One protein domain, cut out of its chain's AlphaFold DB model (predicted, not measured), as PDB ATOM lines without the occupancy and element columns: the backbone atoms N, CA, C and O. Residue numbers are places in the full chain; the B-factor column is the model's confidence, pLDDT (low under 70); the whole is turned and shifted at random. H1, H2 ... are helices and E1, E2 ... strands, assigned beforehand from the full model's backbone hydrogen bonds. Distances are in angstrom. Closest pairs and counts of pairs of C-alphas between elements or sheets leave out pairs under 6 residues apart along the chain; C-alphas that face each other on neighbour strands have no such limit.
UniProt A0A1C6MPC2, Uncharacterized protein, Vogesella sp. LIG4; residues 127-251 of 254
ATOM      1  N   VAL A 127      11.189  16.381  52.653       96.75
ATOM      2  CA  VAL A 127      12.605  16.193  52.973       96.75
ATOM      3  C   VAL A 127      12.906  14.702  53.115       96.75
ATOM      4  O   VAL A 127      13.832  14.192  52.494       96.75
ATOM      5  N   GLU A 128      12.092  13.966  53.871       97.56
ATOM      6  CA  GLU A 128      12.231  12.519  54.045       97.56
ATOM      7  C   GLU A 128      12.093  11.770  52.720       97.56
ATOM      8  O   GLU A 128      12.827  10.812  52.473       97.56
ATOM      9  N   PHE A 129      11.181  12.219  51.853       96.75
ATOM     10  CA  PHE A 129      11.034  11.654  50.520       96.75
ATOM     11  C   PHE A 129      12.280  11.889  49.662       96.75
ATOM     12  O   PHE A 129      12.818  10.927  49.119       96.75
ATOM     13  N   ALA A 130      12.814  13.113  49.622       97.25
ATOM     14  CA  ALA A 130      14.059  13.408  48.911       97.25
ATOM     15  C   ALA A 130      15.239  12.569  49.432       97.25
ATOM     16  O   ALA A 130      16.013  12.038  48.639       97.25
ATOM     17  N   ARG A 131      15.345  12.352  50.753       97.81
ATOM     18  CA  ARG A 131      16.360  11.454  51.341       97.81
ATOM     19  C   ARG A 131      16.213  10.011  50.868       97.81
ATOM     20  O   ARG A 131      17.212   9.337  50.616       97.81
ATOM     21  N   GLN A 132      14.978   9.527  50.726       97.19
ATOM     22  CA  GLN A 132      14.716   8.202  50.167       97.19
ATOM     23  C   GLN A 132      15.166   8.119  48.704       97.19
ATOM     24  O   GLN A 132      15.828   7.147  48.341       97.19
ATOM     25  N   ILE A 133      14.851   9.134  47.894       97.31
ATOM     26  CA  ILE A 133      15.276   9.225  46.490       97.31
ATOM     27  C   ILE A 133      16.809   9.265  46.391       97.31
ATOM     28  O   ILE A 133      17.388   8.461  45.663       97.31
ATOM     29  N   ALA A 134      17.484  10.091  47.196       97.81
ATOM     30  CA  ALA A 134      18.944  10.165  47.241       97.81
ATOM     31  C   ALA A 134      19.595   8.822  47.614       97.81
ATOM     32  O   ALA A 134      20.575   8.407  46.997       97.81
ATOM     33  N   LYS A 135      19.025   8.094  48.586       96.56
ATOM     34  CA  LYS A 135      19.515   6.762  48.971       96.56
ATOM     35  C   LYS A 135      19.365   5.749  47.835       96.56
ATOM     36  O   LYS A 135      20.284   4.960  47.613       96.56
ATOM     37  N   ILE A 136      18.225   5.756  47.134       95.19
ATOM     38  CA  ILE A 136      17.992   4.892  45.967       95.19
ATOM     39  C   ILE A 136      19.029   5.205  44.886       95.19
ATOM     40  O   ILE A 136      19.697   4.285  44.423       95.19
ATOM     41  N   ALA A 137      19.227   6.486  44.564       96.19
ATOM     42  CA  ALA A 137      20.196   6.950  43.571       96.19
ATOM     43  C   ALA A 137      21.613   6.481  43.889       96.19
ATOM     44  O   ALA A 137      22.258   5.838  43.066       96.19
ATOM     45  N   TYR A 138      22.084   6.763  45.105       96.19
ATOM     46  CA  TYR A 138      23.429   6.388  45.525       96.19
ATOM     47  C   TYR A 138      23.627   4.869  45.496       96.19
ATOM     48  O   TYR A 138      24.630   4.384  44.981       96.19
ATOM     49  N   SER A 139      22.649   4.106  45.995       93.25
ATOM     50  CA  SER A 139      22.720   2.639  45.998       93.25
ATOM     51  C   SER A 139      22.730   2.064  44.582       93.25
ATOM     52  O   SER A 139      23.462   1.116  44.318       93.25
ATOM     53  N   TYR A 140      21.940   2.644  43.676       92.81
ATOM     54  CA  TYR A 140      21.896   2.249  42.272       92.81
ATOM     55  C   TYR A 140      23.229   2.530  41.572       92.81
ATOM     56  O   TYR A 140      23.812   1.625  40.987       92.81
ATOM     57  N   VAL A 141      23.787   3.734  41.732       93.75
ATOM     58  CA  VAL A 141      25.110   4.076  41.183       93.75
ATOM     59  C   VAL A 141      26.201   3.155  41.727       93.75
ATOM     60  O   VAL A 141      27.033   2.675  40.963       93.75
ATOM     61  N   VAL A 142      26.192   2.850  43.027       93.56
ATOM     62  CA  VAL A 142      27.141   1.891  43.614       93.56
ATOM     63  C   VAL A 142      26.966   0.486  43.030       93.56
ATOM     64  O   VAL A 142      27.965  -0.202  42.841       93.56
ATOM     65  N   ALA A 143      25.738   0.056  42.731       89.56
ATOM     66  CA  ALA A 143      25.484  -1.247  42.117       89.56
ATOM     67  C   ALA A 143      25.997  -1.324  40.667       89.56
ATOM     68  O   ALA A 143      26.591  -2.333  40.294       89.56
ATOM     69  N   GLU A 144      25.820  -0.260  39.880       88.69
ATOM     70  CA  GLU A 144      26.178  -0.240  38.453       88.69
ATOM     71  C   GLU A 144      27.656   0.089  38.186       88.69
ATOM     72  O   GLU A 144      28.306  -0.523  37.324       88.69
ATOM     73  N   ILE A 145      28.192   1.064  38.928       91.50
ATOM     74  CA  ILE A 145      29.553   1.595  38.760       91.50
ATOM     75  C   ILE A 145      30.536   0.904  39.711       91.50
ATOM     76  O   ILE A 145      31.694   0.703  39.354       91.50
ATOM     77  N   GLY A 146      30.086   0.486  40.895       91.00
ATOM     78  CA  GLY A 146      30.911  -0.139  41.929       91.00
ATOM     79  C   GLY A 146      31.343   0.828  43.034       91.00
ATOM     80  O   GLY A 146      31.571   2.020  42.818       91.00
ATOM     81  N   LEU A 147      31.471   0.299  44.253       92.06
ATOM     82  CA  LEU A 147      31.948   1.061  45.407       92.06
ATOM     83  C   LEU A 147      33.428   1.437  45.233       92.06
ATOM     84  O   LEU A 147      34.253   0.573  44.952       92.06
ATOM     85  N   GLY A 148      33.763   2.714  45.434       93.56
ATOM     86  CA  GLY A 148      35.136   3.224  45.296       93.56
ATOM     87  C   GLY A 148      35.576   3.507  43.856       93.56
ATOM     88  O   GLY A 148      36.712   3.909  43.646       93.56
ATOM     89  N   ASN A 149      34.684   3.331  42.875       95.75
ATOM     90  CA  ASN A 149      34.948   3.639  41.465       95.75
ATOM     91  C   ASN A 149      34.537   5.068  41.060       95.75
ATOM     92  O   ASN A 149      34.613   5.425  39.886       95.75
ATOM     93  N   PHE A 150      34.090   5.871  42.023       96.69
ATOM     94  CA  PHE A 150      33.793   7.292  41.883       96.69
ATOM     95  C   PHE A 150      33.943   7.981  43.246       96.69
ATOM     96  O   PHE A 150      33.907   7.320  44.289       96.69
ATOM     97  N   THR A 151      34.049   9.309  43.247       97.25
ATOM     98  CA  THR A 151      34.027  10.121  44.470       97.25
ATOM     99  C   THR A 151      32.585  10.529  44.784       97.25
ATOM    100  O   THR A 151      31.981  11.258  43.992       97.25
ATOM    101  N   PRO A 152      31.999  10.092  45.917       96.50
ATOM    102  CA  PRO A 152      30.672  10.534  46.337       96.50
ATOM    103  C   PRO A 152      30.598  12.044  46.547       96.50
ATOM    104  O   PRO A 152      31.502  12.644  47.127       96.50
ATOM    105  N   MET A 153      29.477  12.647  46.162       95.81
ATOM    106  CA  MET A 153      29.175  14.025  46.529       95.81
ATOM    107  C   MET A 153      28.875  14.080  48.034       95.81
ATOM    108  O   MET A 153      27.962  13.403  48.516       95.81
ATOM    109  N   GLN A 154      29.617  14.905  48.779       96.00
ATOM    110  CA  GLN A 154      29.472  15.013  50.237       96.00
ATOM    111  C   GLN A 154      28.043  15.401  50.637       96.00
ATOM    112  O   GLN A 154      27.438  14.752  51.485       96.00
ATOM    113  N   MET A 155      27.455  16.374  49.938       95.44
ATOM    114  CA  MET A 155      26.079  16.822  50.168       95.44
ATOM    115  C   MET A 155      25.032  15.705  49.982       95.44
ATOM    116  O   MET A 155      24.008  15.673  50.667       95.44
ATOM    117  N   THR A 156      25.288  14.752  49.084       97.38
ATOM    118  CA  THR A 156      24.409  13.592  48.856       97.38
ATOM    119  C   THR A 156      24.480  12.622  50.020       97.38
ATOM    120  O   THR A 156      23.445  12.157  50.502       97.38
ATOM    121  N   LEU A 157      25.684  12.376  50.539       97.00
ATOM    122  CA  LEU A 157      25.855  11.600  51.763       97.00
ATOM    123  C   LEU A 157      25.217  12.308  52.959       97.00
ATOM    124  O   LEU A 157      24.518  11.667  53.735       97.00
ATOM    125  N   ASP A 158      25.382  13.622  53.089       97.12
ATOM    126  CA  ASP A 158      24.781  14.392  54.178       97.12
ATOM    127  C   ASP A 158      23.252  14.415  54.098       97.12
ATOM    128  O   ASP A 158      22.578  14.333  55.127       97.12
ATOM    129  N   THR A 159      22.692  14.425  52.888       97.19
ATOM    130  CA  THR A 159      21.254  14.252  52.654       97.19
ATOM    131  C   THR A 159      20.788  12.889  53.169       97.19
ATOM    132  O   THR A 159      19.894  12.827  54.015       97.19
ATOM    133  N   ILE A 160      21.428  11.798  52.733       97.69
ATOM    134  CA  ILE A 160      21.087  10.422  53.143       97.69
ATOM    135  C   ILE A 160      21.254  10.233  54.658       97.69
ATOM    136  O   ILE A 160      20.433   9.589  55.305       97.69
ATOM    137  N   MET A 161      22.299  10.822  55.237       97.38
ATOM    138  CA  MET A 161      22.654  10.686  56.650       97.38
ATOM    139  C   MET A 161      21.958  11.711  57.558       97.38
ATOM    140  O   MET A 161      22.332  11.837  58.722       97.38
ATOM    141  N   CYS A 162      20.948  12.428  57.054       96.75
ATOM    142  CA  CYS A 162      20.162  13.408  57.813       96.75
ATOM    143  C   CYS A 162      20.988  14.553  58.433       96.75
ATOM    144  O   CYS A 162      20.602  15.100  59.463       96.75
ATOM    145  N   ARG A 163      22.115  14.926  57.819       96.44
ATOM    146  CA  ARG A 163      22.998  16.017  58.272       96.44
ATOM    147  C   ARG A 163      22.654  17.371  57.656       96.44
ATOM    148  O   ARG A 163      23.147  18.387  58.123       96.44
ATOM    149  N   THR A 164      21.793  17.385  56.639       94.12
ATOM    150  CA  THR A 164      21.257  18.605  56.029       94.12
ATOM    151  C   THR A 164      19.753  18.491  55.771       94.12
ATOM    152  O   THR A 164      19.199  17.392  55.605       94.12
ATOM    153  N   THR A 165      19.084  19.640  55.772       93.12
ATOM    154  CA  THR A 165      17.703  19.837  55.309       93.12
ATOM    155  C   THR A 165      17.635  20.391  53.890       93.12
ATOM    156  O   THR A 165      16.578  20.273  53.270       93.12
ATOM    157  N   ASN A 166      18.744  20.909  53.347       94.56
ATOM    158  CA  ASN A 166      18.843  21.407  51.976       94.56
ATOM    159  C   ASN A 166      18.977  20.263  50.961       94.56
ATOM    160  O   ASN A 166      20.004  20.067  50.310       94.56
ATOM    161  N   VAL A 167      17.924  19.462  50.854       95.75
ATOM    162  CA  VAL A 167      17.893  18.286  49.977       95.75
ATOM    163  C   VAL A 167      17.807  18.670  48.499       95.75
ATOM    164  O   VAL A 167      18.302  17.932  47.650       95.75
ATOM    165  N   CYS A 168      17.235  19.839  48.198       96.12
ATOM    166  CA  CYS A 168      17.046  20.351  46.841       96.12
ATOM    167  C   CYS A 168      18.357  20.743  46.143       96.12
ATOM    168  O   CYS A 168      18.366  20.948  44.930       96.12
ATOM    169  N   HIS A 169      19.478  20.822  46.868       95.88
ATOM    170  CA  HIS A 169      20.771  21.044  46.225       95.88
ATOM    171  C   HIS A 169      21.206  19.866  45.360       95.88
ATOM    172  O   HIS A 169      21.733  20.069  44.271       95.88
ATOM    173  N   VAL A 170      20.952  18.639  45.823       96.69
ATOM    174  CA  VAL A 170      21.362  17.412  45.123       96.69
ATOM    175  C   VAL A 170      20.198  16.621  44.558       96.69
ATOM    176  O   VAL A 170      20.426  15.833  43.649       96.69
ATOM    177  N   VAL A 171      18.979  16.809  45.067       97.25
ATOM    178  CA  VAL A 171      17.763  16.160  44.564       97.25
ATOM    179  C   VAL A 171      16.947  17.169  43.773       97.25
ATOM    180  O   VAL A 171      16.521  18.187  44.313       97.25
ATOM    181  N   GLY A 172      16.690  16.854  42.512       96.12
ATOM    182  CA  GLY A 172      15.817  17.624  41.641       96.12
ATOM    183  C   GLY A 172      14.845  16.737  40.877       96.12
ATOM    184  O   GLY A 172      14.720  15.537  41.139       96.12
ATOM    185  N   GLY A 173      14.149  17.340  39.925       93.81
ATOM    186  CA  GLY A 173      13.296  16.645  38.975       93.81
ATOM    187  C   GLY A 173      12.999  17.507  37.755       93.81
ATOM    188  O   GLY A 173      13.463  18.645  37.654       93.81
ATOM    189  N   ASN A 174      12.208  16.948  36.844       89.06
ATOM    190  CA  ASN A 174      11.792  17.636  35.625       89.06
ATOM    191  C   ASN A 174      10.580  18.545  35.857       89.06
ATOM    192  O   ASN A 174       9.703  18.276  36.688       89.06
ATOM    193  N   GLU A 175      10.505  19.617  35.066       83.00
ATOM    194  CA  GLU A 175       9.336  20.493  35.046       83.00
ATOM    195  C   GLU A 175       8.122  19.815  34.404       83.00
ATOM    196  O   GLU A 175       6.996  20.039  34.835       83.00
ATOM    197  N   GLU A 176       8.300  18.930  33.436       86.25
ATOM    198  CA  GLU A 176       7.180  18.194  32.856       86.25
ATOM    199  C   GLU A 176       7.040  16.814  33.495       86.25
ATOM    200  O   GLU A 176       8.029  16.159  33.840       86.25
ATOM    201  N   LEU A 177       5.793  16.369  33.682       84.44
ATOM    202  CA  LEU A 177       5.546  14.988  34.076       84.44
ATOM    203  C   LEU A 177       5.726  14.101  32.841       84.44
ATOM    204  O   LEU A 177       5.048  14.324  31.838       84.44
ATOM    205  N   PRO A 178       6.606  13.094  32.896       84.56
ATOM    206  CA  PRO A 178       6.790  12.185  31.778       84.56
ATOM    207  C   PRO A 178       5.525  11.351  31.529       84.56
ATOM    208  O   PRO A 178       4.817  10.973  32.465       84.56
ATOM    209  N   THR A 179       5.278  10.988  30.270       85.75
ATOM    210  CA  THR A 179       4.156  10.118  29.882       85.75
ATOM    211  C   THR A 179       4.216   8.781  30.630       85.75
ATOM    212  O   THR A 179       5.312   8.218  30.766       85.75
ATOM    213  N   PRO A 180       3.092   8.247  31.143       83.88
ATOM    214  CA  PRO A 180       3.063   6.932  31.778       83.88
ATOM    215  C   PRO A 180       3.608   5.820  30.875       83.88
ATOM    216  O   PRO A 180       3.239   5.719  29.706       83.88
ATOM    217  N   ASP A 181       4.451   4.958  31.440       83.06
ATOM    218  CA  ASP A 181       4.919   3.720  30.818       83.06
ATOM    219  C   ASP A 181       4.238   2.516  31.491       83.06
ATOM    220  O   ASP A 181       4.648   2.098  32.581       83.06
ATOM    221  N   PRO A 182       3.215   1.915  30.854       75.25
ATOM    222  CA  PRO A 182       2.437   0.831  31.443       75.25
ATOM    223  C   PRO A 182       3.234  -0.465  31.662       75.25
ATOM    224  O   PRO A 182       2.731  -1.367  32.333       75.25
ATOM    225  N   LYS A 183       4.445  -0.598  31.099       72.38
ATOM    226  CA  LYS A 183       5.270  -1.813  31.211       72.38
ATOM    227  C   LYS A 183       6.314  -1.738  32.328       72.38
ATOM    228  O   LYS A 183       6.835  -2.777  32.731       72.38
ATOM    229  N   GLY A 184       6.625  -0.547  32.839       64.00
ATOM    230  CA  GLY A 184       7.673  -0.362  33.841       64.00
ATOM    231  C   GLY A 184       7.177  -0.502  35.287       64.00
ATOM    232  O   GLY A 184       6.183   0.101  35.685       64.00
ATOM    233  N   ALA A 185       7.913  -1.247  36.119       66.44
ATOM    234  CA  ALA A 185       7.722  -1.230  37.578       66.44
ATOM    235  C   ALA A 185       8.485  -0.060  38.229       66.44
ATOM    236  O   ALA A 185       7.936   0.682  39.044       66.44
ATOM    237  N   HIS A 186       9.739   0.131  37.819       73.25
ATOM    238  CA  HIS A 186      10.612   1.249  38.169       73.25
ATOM    239  C   HIS A 186      11.539   1.503  36.975       73.25
ATOM    240  O   HIS A 186      12.018   0.534  36.387       73.25
ATOM    241  N   LEU A 187      11.798   2.766  36.633       75.06
ATOM    242  CA  LEU A 187      12.856   3.129  35.687       75.06
ATOM    243  C   LEU A 187      13.986   3.786  36.471       75.06
ATOM    244  O   LEU A 187      13.760   4.721  37.242       75.06
ATOM    245  N   LEU A 188      15.188   3.260  36.290       79.50
ATOM    246  CA  LEU A 188      16.417   3.795  36.851       79.50
ATOM    247  C   LEU A 188      17.398   3.963  35.696       79.50
ATOM    248  O   LEU A 188      17.513   3.077  34.851       79.50
ATOM    249  N   GLY A 189      18.081   5.098  35.658       77.00
ATOM    250  CA  GLY A 189      19.070   5.416  34.635       77.00
ATOM    251  C   GLY A 189      20.242   6.162  35.249       77.00
ATOM    252  O   GLY A 189      20.089   6.835  36.270       77.00
ATOM    253  N   ILE A 190      21.424   6.014  34.661       84.06
ATOM    254  CA  ILE A 190      22.587   6.818  35.027       84.06
ATOM    255  C   ILE A 190      22.916   7.700  33.833       84.06
ATOM    256  O   ILE A 190      23.046   7.218  32.712       84.06
ATOM    257  N   THR A 191      23.084   8.987  34.089       84.75
ATOM    258  CA  THR A 191      23.602   9.932  33.109       84.75
ATOM    259  C   THR A 191      24.882  10.530  33.660       84.75
ATOM    260  O   THR A 191      24.955  10.902  34.833       84.75
ATOM    261  N   VAL A 192      25.906  10.623  32.824       82.31
ATOM    262  CA  VAL A 192      27.145  11.310  33.172       82.31
ATOM    263  C   VAL A 192      27.180  12.642  32.444       82.31
ATOM    264  O   VAL A 192      27.160  12.698  31.214       82.31
ATOM    265  N   HIS A 193      27.223  13.715  33.227       86.31
ATOM    266  CA  HIS A 193      27.263  15.079  32.733       86.31
ATOM    267  C   HIS A 193      28.702  15.596  32.744       86.31
ATOM    268  O   HIS A 193      29.351  15.681  33.790       86.31
ATOM    269  N   ILE A 194      29.209  15.942  31.563       80.38
ATOM    270  CA  ILE A 194      30.582  16.411  31.374       80.38
ATOM    271  C   ILE A 194      30.560  17.932  31.193       80.38
ATOM    272  O   ILE A 194      30.529  18.422  30.069       80.38
ATOM    273  N   LYS A 195      30.564  18.672  32.309       80.12
ATOM    274  CA  LYS A 195      30.821  20.126  32.312       80.12
ATOM    275  C   LYS A 195      32.311  20.426  32.493       80.12
ATOM    276  O   LYS A 195      32.880  21.242  31.783       80.12
ATOM    277  N   GLU A 196      32.955  19.713  33.416       85.00
ATOM    278  CA  GLU A 196      34.402  19.754  33.628       85.00
ATOM    279  C   GLU A 196      35.012  18.409  33.205       85.00
ATOM    280  O   GLU A 196      34.733  17.395  33.853       85.00
ATOM    281  N   PRO A 197      35.869  18.355  32.166       85.50
ATOM    282  CA  PRO A 197      36.422  17.092  31.667       85.50
ATOM    283  C   PRO A 197      37.172  16.278  32.727       85.50
ATOM    284  O   PRO A 197      37.169  15.052  32.686       85.50
ATOM    285  N   MET A 198      37.792  16.954  33.700       92.25
ATOM    286  CA  MET A 198      38.541  16.308  34.783       92.25
ATOM    287  C   MET A 198      37.656  15.792  35.922       92.25
ATOM    288  O   MET A 198      38.113  14.967  36.717       92.25
ATOM    289  N   ARG A 199      36.404  16.263  36.004       92.75
ATOM    290  CA  ARG A 199      35.422  15.862  37.016       92.75
ATOM    291  C   ARG A 199      34.024  15.635  36.419       92.75
ATOM    292  O   ARG A 199      33.090  16.354  36.778       92.75
ATOM    293  N   PRO A 200      33.844  14.633  35.538       93.94
ATOM    294  CA  PRO A 200      32.521  14.272  35.038       93.94
ATOM    295  C   PRO A 200      31.567  13.943  36.190       93.94
ATOM    296  O   PRO A 200      31.882  13.108  37.041       93.94
ATOM    297  N   VAL A 201      30.405  14.590  36.212       95.38
ATOM    298  CA  VAL A 201      29.413  14.476  37.286       95.38
ATOM    299  C   VAL A 201      28.474  13.316  36.998       95.38
ATOM    300  O   VAL A 201      27.953  13.181  35.894       95.38
ATOM    301  N   ILE A 202      28.227  12.487  38.005       95.75
ATOM    302  CA  ILE A 202      27.333  11.336  37.922       95.75
ATOM    303  C   ILE A 202      25.955  11.746  38.432       95.75
ATOM    304  O   ILE A 202      25.806  12.165  39.585       95.75
ATOM    305  N   ILE A 203      24.951  11.575  37.581       95.50
ATOM    306  CA  ILE A 203      23.551  11.865  37.861       95.50
ATOM    307  C   ILE A 203      22.771  10.558  37.779       95.50
ATOM    308  O   ILE A 203      22.868   9.826  36.796       95.50
ATOM    309  N   ALA A 204      21.976  10.258  38.800       95.25
ATOM    310  CA  ALA A 204      21.037   9.144  38.754       95.25
ATOM    311  C   ALA A 204      19.629   9.664  38.463       95.25
ATOM    312  O   ALA A 204      19.100  10.464  39.237       95.25
ATOM    313  N   GLY A 205      19.033   9.195  37.370       93.88
ATOM    314  CA  GLY A 205      17.622   9.371  37.049       93.88
ATOM    315  C   GLY A 205      16.783   8.276  37.706       93.88
ATOM    316  O   GLY A 205      17.110   7.090  37.626       93.88
ATOM    317  N   ILE A 206      15.706   8.665  38.385       93.12
ATOM    318  CA  ILE A 206      14.801   7.760  39.094       93.12
ATOM    319  C   ILE A 206      13.366   8.099  38.729       93.12
ATOM    320  O   ILE A 206      12.890   9.196  39.005       93.12
ATOM    321  N   ARG A 207      12.624   7.107  38.244       90.38
ATOM    322  CA  ARG A 207      11.172   7.180  38.101       90.38
ATOM    323  C   ARG A 207      10.526   5.960  38.741       90.38
ATOM    324  O   ARG A 207      10.616   4.830  38.258       90.38
ATOM    325  N   LEU A 208       9.879   6.183  39.879       87.56
ATOM    326  CA  LEU A 208       9.189   5.129  40.621       87.56
ATOM    327  C   LEU A 208       7.797   4.913  40.026       87.56
ATOM    328  O   LEU A 208       7.111   5.895  39.794       87.56
ATOM    329  N   PHE A 209       7.358   3.665  39.837       80.69
ATOM    330  CA  PHE A 209       6.016   3.335  39.328       80.69
ATOM    331  C   PHE A 209       5.643   4.106  38.044       80.69
ATOM    332  O   PHE A 209       4.648   4.831  38.023       80.69
ATOM    333  N   PRO A 210       6.428   3.967  36.961       83.00
ATOM    334  CA  PRO A 210       6.254   4.737  35.731       83.00
ATOM    335  C   PRO A 210       4.921   4.440  35.026       83.00
ATOM    336  O   PRO A 210       4.498   5.238  34.201       83.00
ATOM    337  N   ALA A 211       4.221   3.355  35.382       79.81
ATOM    338  CA  ALA A 211       2.853   3.074  34.940       79.81
ATOM    339  C   ALA A 211       1.813   4.110  35.414       79.81
ATOM    340  O   ALA A 211       0.671   4.083  34.960       79.81
ATOM    341  N   PHE A 212       2.198   5.012  36.318       79.31
ATOM    342  CA  PHE A 212       1.406   6.152  36.773       79.31
ATOM    343  C   PHE A 212       2.084   7.465  36.340       79.31
ATOM    344  O   PHE A 212       3.244   7.457  35.922       79.31
ATOM    345  N   ASP A 213       1.408   8.606  36.508       84.31
ATOM    346  CA  ASP A 213       1.954   9.957  36.248       84.31
ATOM    347  C   ASP A 213       3.015  10.387  37.289       84.31
ATOM    348  O   ASP A 213       3.018  11.499  37.817       84.31
ATOM    349  N   MET A 214       3.909   9.466  37.651       87.44
ATOM    350  CA  MET A 214       4.968   9.674  38.623       87.44
ATOM    351  C   MET A 214       6.072  10.565  38.046       87.44
ATOM    352  O   MET A 214       6.503  10.324  36.909       87.44
ATOM    353  N   PRO A 215       6.580  11.537  38.831       92.19
ATOM    354  CA  PRO A 215       7.667  12.399  38.406       92.19
ATOM    355  C   PRO A 215       8.941  11.600  38.179       92.19
ATOM    356  O   PRO A 215       9.173  10.556  38.800       92.19
ATOM    357  N   GLU A 216       9.787  12.154  37.328       93.12
ATOM    358  CA  GLU A 216      11.183  11.771  37.257       93.12
ATOM    359  C   GLU A 216      12.001  12.643  38.209       93.12
ATOM    360  O   GLU A 216      11.801  13.858  38.295       93.12
ATOM    361  N   TYR A 217      12.908  11.998  38.928       95.62
ATOM    362  CA  TYR A 217      13.833  12.619  39.856       95.62
ATOM    363  C   TYR A 217      15.253  12.467  39.346       95.62
ATOM    364  O   TYR A 217      15.621  11.405  38.846       95.62
ATOM    365  N   HIS A 218      16.078  13.476  39.582       95.44
ATOM    366  CA  HIS A 218      17.509  13.426  39.311       95.44
ATOM    367  C   HIS A 218      18.261  13.671  40.599       95.44
ATOM    368  O   HIS A 218      17.900  14.548  41.385       95.44
ATOM    369  N   VAL A 219      19.313  12.895  40.819       97.44
ATOM    370  CA  VAL A 219      20.177  13.065  41.981       97.44
ATOM    371  C   VAL A 219      21.610  13.232  41.526       97.44
ATOM    372  O   VAL A 219      22.132  12.375  40.817       97.44
ATOM    373  N   VAL A 220      22.263  14.300  41.978       97.00
ATOM    374  CA  VAL A 220      23.712  14.467  41.844       97.00
ATOM    375  C   VAL A 220      24.377  13.511  42.826       97.00
ATOM    376  O   VAL A 220      24.264  13.684  44.034       97.00
ATOM    377  N   VAL A 221      25.027  12.455  42.344       97.44
ATOM    378  CA  VAL A 221      25.525  11.380  43.221       97.44
ATOM    379  C   VAL A 221      26.991  11.572  43.592       97.44
ATOM    380  O   VAL A 221      27.397  11.280  44.718       97.44
ATOM    381  N   GLY A 222      27.790  12.072  42.657       96.75
ATOM    382  CA  GLY A 222      29.234  12.187  42.800       96.75
ATOM    383  C   GLY A 222      29.888  12.567  41.486       96.75
ATOM    384  O   GLY A 222      29.221  13.048  40.573       96.75
ATOM    385  N   HIS A 223      31.188  12.337  41.385       96.62
ATOM    386  CA  HIS A 223      31.935  12.577  40.160       96.62
ATOM    387  C   HIS A 223      33.041  11.538  39.979       96.62
ATOM    388  O   HIS A 223      33.538  10.946  40.942       96.62
ATOM    389  N   PHE A 224      33.459  11.342  38.733       96.00
ATOM    390  CA  PHE A 224      34.735  10.697  38.454       96.00
ATOM    391  C   PHE A 224      35.873  11.684  38.732       96.00
ATOM    392  O   PHE A 224      35.713  12.895  38.602       96.00
ATOM    393  N   ASP A 225      37.027  11.172  39.146       95.88
ATOM    394  CA  ASP A 225      38.260  11.960  39.245       95.88
ATOM    395  C   ASP A 225      39.202  11.421  38.185       95.88
ATOM    396  O   ASP A 225      39.751  10.334  38.344       95.88
ATOM    397  N   MET A 226      39.368  12.159  37.091       94.62
ATOM    398  CA  MET A 226      40.162  11.677  35.967       94.62
ATOM    399  C   MET A 226      41.665  11.644  36.272       94.62
ATOM    400  O   MET A 226      42.426  11.104  35.476       94.62
ATOM    401  N   ASN A 227      42.122  12.127  37.431       95.44
ATOM    402  CA  ASN A 227      43.492  11.884  37.893       95.44
ATOM    403  C   ASN A 227      43.653  10.501  38.542       95.44
ATOM    404  O   ASN A 227      44.751   9.941  38.528       95.44
ATOM    405  N   ASN A 228      42.566   9.904  39.028       96.31
ATOM    406  CA  ASN A 228      42.556   8.561  39.590       96.31
ATOM    407  C   ASN A 228      42.448   7.506  38.471       96.31
ATOM    408  O   ASN A 228      41.499   7.493  37.687       96.31
ATOM    409  N   GLU A 229      43.425   6.599  38.399       95.62
ATOM    410  CA  GLU A 229      43.490   5.554  37.369       95.62
ATOM    411  C   GLU A 229      42.280   4.613  37.386       95.62
ATOM    412  O   GLU A 229      41.722   4.305  36.333       95.62
ATOM    413  N   GLN A 230      41.814   4.220  38.571       94.44
ATOM    414  CA  GLN A 230      40.639   3.367  38.728       94.44
ATOM    415  C   GLN A 230      39.380   4.059  38.192       94.44
ATOM    416  O   GLN A 230      38.621   3.455  37.433       94.44
ATOM    417  N   HIS A 231      39.190   5.343  38.516       95.69
ATOM    418  CA  HIS A 231      38.066   6.133  38.004       95.69
ATOM    419  C   HIS A 231      38.122   6.262  36.475       95.69
ATOM    420  O   HIS A 231      37.110   6.038  35.815       95.69
ATOM    421  N   ARG A 232      39.297   6.555  35.892       94.38
ATOM    422  CA  ARG A 232      39.470   6.633  34.428       94.38
ATOM    423  C   ARG A 232      39.140   5.323  33.721       94.38
ATOM    424  O   ARG A 232      38.492   5.340  32.672       94.38
ATOM    425  N   ASN A 233      39.596   4.201  34.276       92.31
ATOM    426  CA  ASN A 233      39.371   2.882  33.690       92.31
ATOM    427  C   ASN A 233      37.877   2.549  33.677       92.31
ATOM    428  O   ASN A 233      37.348   2.143  32.644       92.31
ATOM    429  N   VAL A 234      37.180   2.801  34.789       91.25
ATOM    430  CA  VAL A 234      35.734   2.570  34.886       91.25
ATOM    431  C   VAL A 234      34.957   3.524  33.987       91.25
ATOM    432  O   VAL A 234      34.090   3.064  33.252       91.25
ATOM    433  N   PHE A 235      35.292   4.817  33.972       90.12
ATOM    434  CA  PHE A 235      34.674   5.788  33.067       90.12
ATOM    435  C   PHE A 235      34.802   5.339  31.606       90.12
ATOM    436  O   PHE A 235      33.813   5.223  30.890       90.12
ATOM    437  N   THR A 236      36.007   4.966  31.175       87.69
ATOM    438  CA  THR A 236      36.229   4.466  29.814       87.69
ATOM    439  C   THR A 236      35.402   3.208  29.530       87.69
ATOM    440  O   THR A 236      34.700   3.147  28.527       87.69
ATOM    441  N   GLN A 237      35.413   2.217  30.423       87.00
ATOM    442  CA  GLN A 237      34.718   0.945  30.200       87.00
ATOM    443  C   GLN A 237      33.190   1.048  30.243       87.00
ATOM    444  O   GLN A 237      32.521   0.355  29.484       87.00
ATOM    445  N   LYS A 238      32.638   1.865  31.143       83.19
ATOM    446  CA  LYS A 238      31.201   1.910  31.465       83.19
ATOM    447  C   LYS A 238      30.466   3.112  30.886       83.19
ATOM    448  O   LYS A 238      29.247   3.101  30.899       83.19
ATOM    449  N   VAL A 239      31.186   4.152  30.470       80.88
ATOM    450  CA  VAL A 239      30.598   5.409  29.979       80.88
ATOM    451  C   VAL A 239      30.948   5.633  28.510       80.88
ATOM    452  O   VAL A 239      30.089   6.034  27.737       80.88
ATOM    453  N   ILE A 240      32.196   5.354  28.107       78.06
ATOM    454  CA  ILE A 240      32.630   5.512  26.706       78.06
ATOM    455  C   ILE A 240      32.365   4.240  25.892       78.06
ATOM    456  O   ILE A 240      31.825   4.308  24.793       78.06
ATOM    457  N   ILE A 241      32.787   3.080  26.407       74.06
ATOM    458  CA  ILE A 241      32.767   1.803  25.673       74.06
ATOM    459  C   ILE A 241      31.472   1.010  25.935       74.06
ATOM    460  O   ILE A 241      31.027   0.264  25.064       74.06
ATOM    461  N   GLY A 242      30.879   1.126  27.129       55.31
ATOM    462  CA  GLY A 242      29.858   0.199  27.628       55.31
ATOM    463  C   GLY A 242      28.441   0.761  27.822       55.31
ATOM    464  O   GLY A 242      28.255   1.727  28.540       55.31
ATOM    465  N   THR A 243      27.467   0.003  27.290       50.44
ATOM    466  CA  THR A 243      26.042  -0.227  27.672       50.44
ATOM    467  C   THR A 243      24.988   0.899  27.698       50.44
ATOM    468  O   THR A 243      25.177   1.953  28.287       50.44
ATOM    469  N   GLU A 244      23.787   0.550  27.200       52.88
ATOM    470  CA  GLU A 244      22.513   1.313  27.142       52.88
ATOM    471  C   GLU A 244      22.054   1.997  28.452       52.88
ATOM    472  O   GLU A 244      21.137   2.814  28.423       52.88
ATOM    473  N   GLN A 245      22.641   1.659  29.605       53.31
ATOM    474  CA  GLN A 245      22.196   2.103  30.935       53.31
ATOM    475  C   GLN A 245      22.926   3.343  31.470       53.31
ATOM    476  O   GLN A 245      22.439   3.964  32.421       53.31
ATOM    477  N   VAL A 246      24.077   3.697  30.881       61.25
ATOM    478  CA  VAL A 246      24.838   4.898  31.236       61.25
ATOM    479  C   VAL A 246      24.916   5.811  30.018       61.25
ATOM    480  O   VAL A 246      25.678   5.566  29.090       61.25
ATOM    481  N   ALA A 247      24.108   6.867  30.014       66.62
ATOM    482  CA  ALA A 247      24.092   7.841  28.930       66.62
ATOM    483  C   ALA A 247      25.108   8.965  29.183       66.62
ATOM    484  O   ALA A 247      25.317   9.394  30.321       66.62
ATOM    485  N   VAL A 248      25.713   9.484  28.115       63.09
ATOM    486  CA  VAL A 248      26.541  10.695  28.167       63.09
ATOM    487  C   VAL A 248      25.704  11.873  27.697       63.09
ATOM    488  O   VAL A 248      25.156  11.843  26.599       63.09
ATOM    489  N   SER A 249      25.631  12.920  28.515       65.31
ATOM    490  CA  SER A 249      25.077  14.209  28.109       65.31
ATOM    491  C   SER A 249      26.188  15.253  28.107       65.31
ATOM    492  O   SER A 249      26.836  15.488  29.135       65.31
ATOM    493  N   HIS A 250      26.404  15.885  26.958       47.41
ATOM    494  CA  HIS A 250      27.248  17.069  26.851       47.41
ATOM    495  C   HIS A 250      26.422  18.302  27.214       47.41
ATOM    496  O   HIS A 250      25.250  18.376  26.847       47.41
ATOM    497  N   ALA A 251      27.022  19.259  27.921       46.72
ATOM    498  CA  ALA A 251      26.428  20.581  28.033       46.72
ATOM    499  C   ALA A 251      26.394  21.189  26.623       46.72
ATOM    500  O   ALA A 251      27.441  21.409  26.016       46.72
TER     501      ALA A 251
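This is residues 127 to 251 of the 254 residues of an uncharacterized protein of Vogesella sp. LIG4 (UniProt A0A1C6MPC2). A strongly twisted sheet of five strands has the long helix H1 crossing one face and H3 over the same face: two layers, helices on one face of a sheet. H2 packs on H1 and grazes the sheet. The 125 printed residues hold three named helices and five named strands, H1 H2 E1 E2 E3 E4 H3 E5, class mixed. The mixed sheet runs E1 E4 E3 E2 E5; the whole is compact, radius of gyration of the C-alphas 14.4 A, spans 42 by 34 by 26 A.

E2, residues 186 to 194, E3, 201 to 208, and E4, 216 to 223, form a meander of two antiparallel hairpins; N 191 and O 203 at 2.8 A, and N 219 and O 204 at 2.9 A, are within hydrogen-bond range. E1, residues 171 to 173, is antiparallel to E4, N 172 to O 218 2.8 A, completing a Greek key, first strand beside fourth. E5, residues 246 to 250, is parallel to E2, N 247 to O 190 2.9 A. E4, H3, residues 229 to 240, and E5 form a split strand-helix-strand unit, E3 and E2 between its strands, crossover right-handed. H1, residues 127 to 145, is on the sheet at height 7.7 A, its C-alpha 137 5.4 A from C-alpha 204, their closest. H3 is on the same face, height 10.8 A. Residues 131 to 138 of H1 touch H2, residues 154 to 160, at a steep tilt of 62 degrees; closest C-alphas Arg 131 and Ile 160, 5.2 A. In each helix every O i to N i+4 pair is within range.

H1 begins at C-alpha 127 (12.605, 16.193, 52.973); E5 ends at C-alpha 250 (27.248, 17.069, 26.851). H1 spans 26.5 A, E2 26.0 A.

There is no cut. E1 to E2 is a long link. Residues 184 to 185 and 242 to 251 have pLDDT under 70.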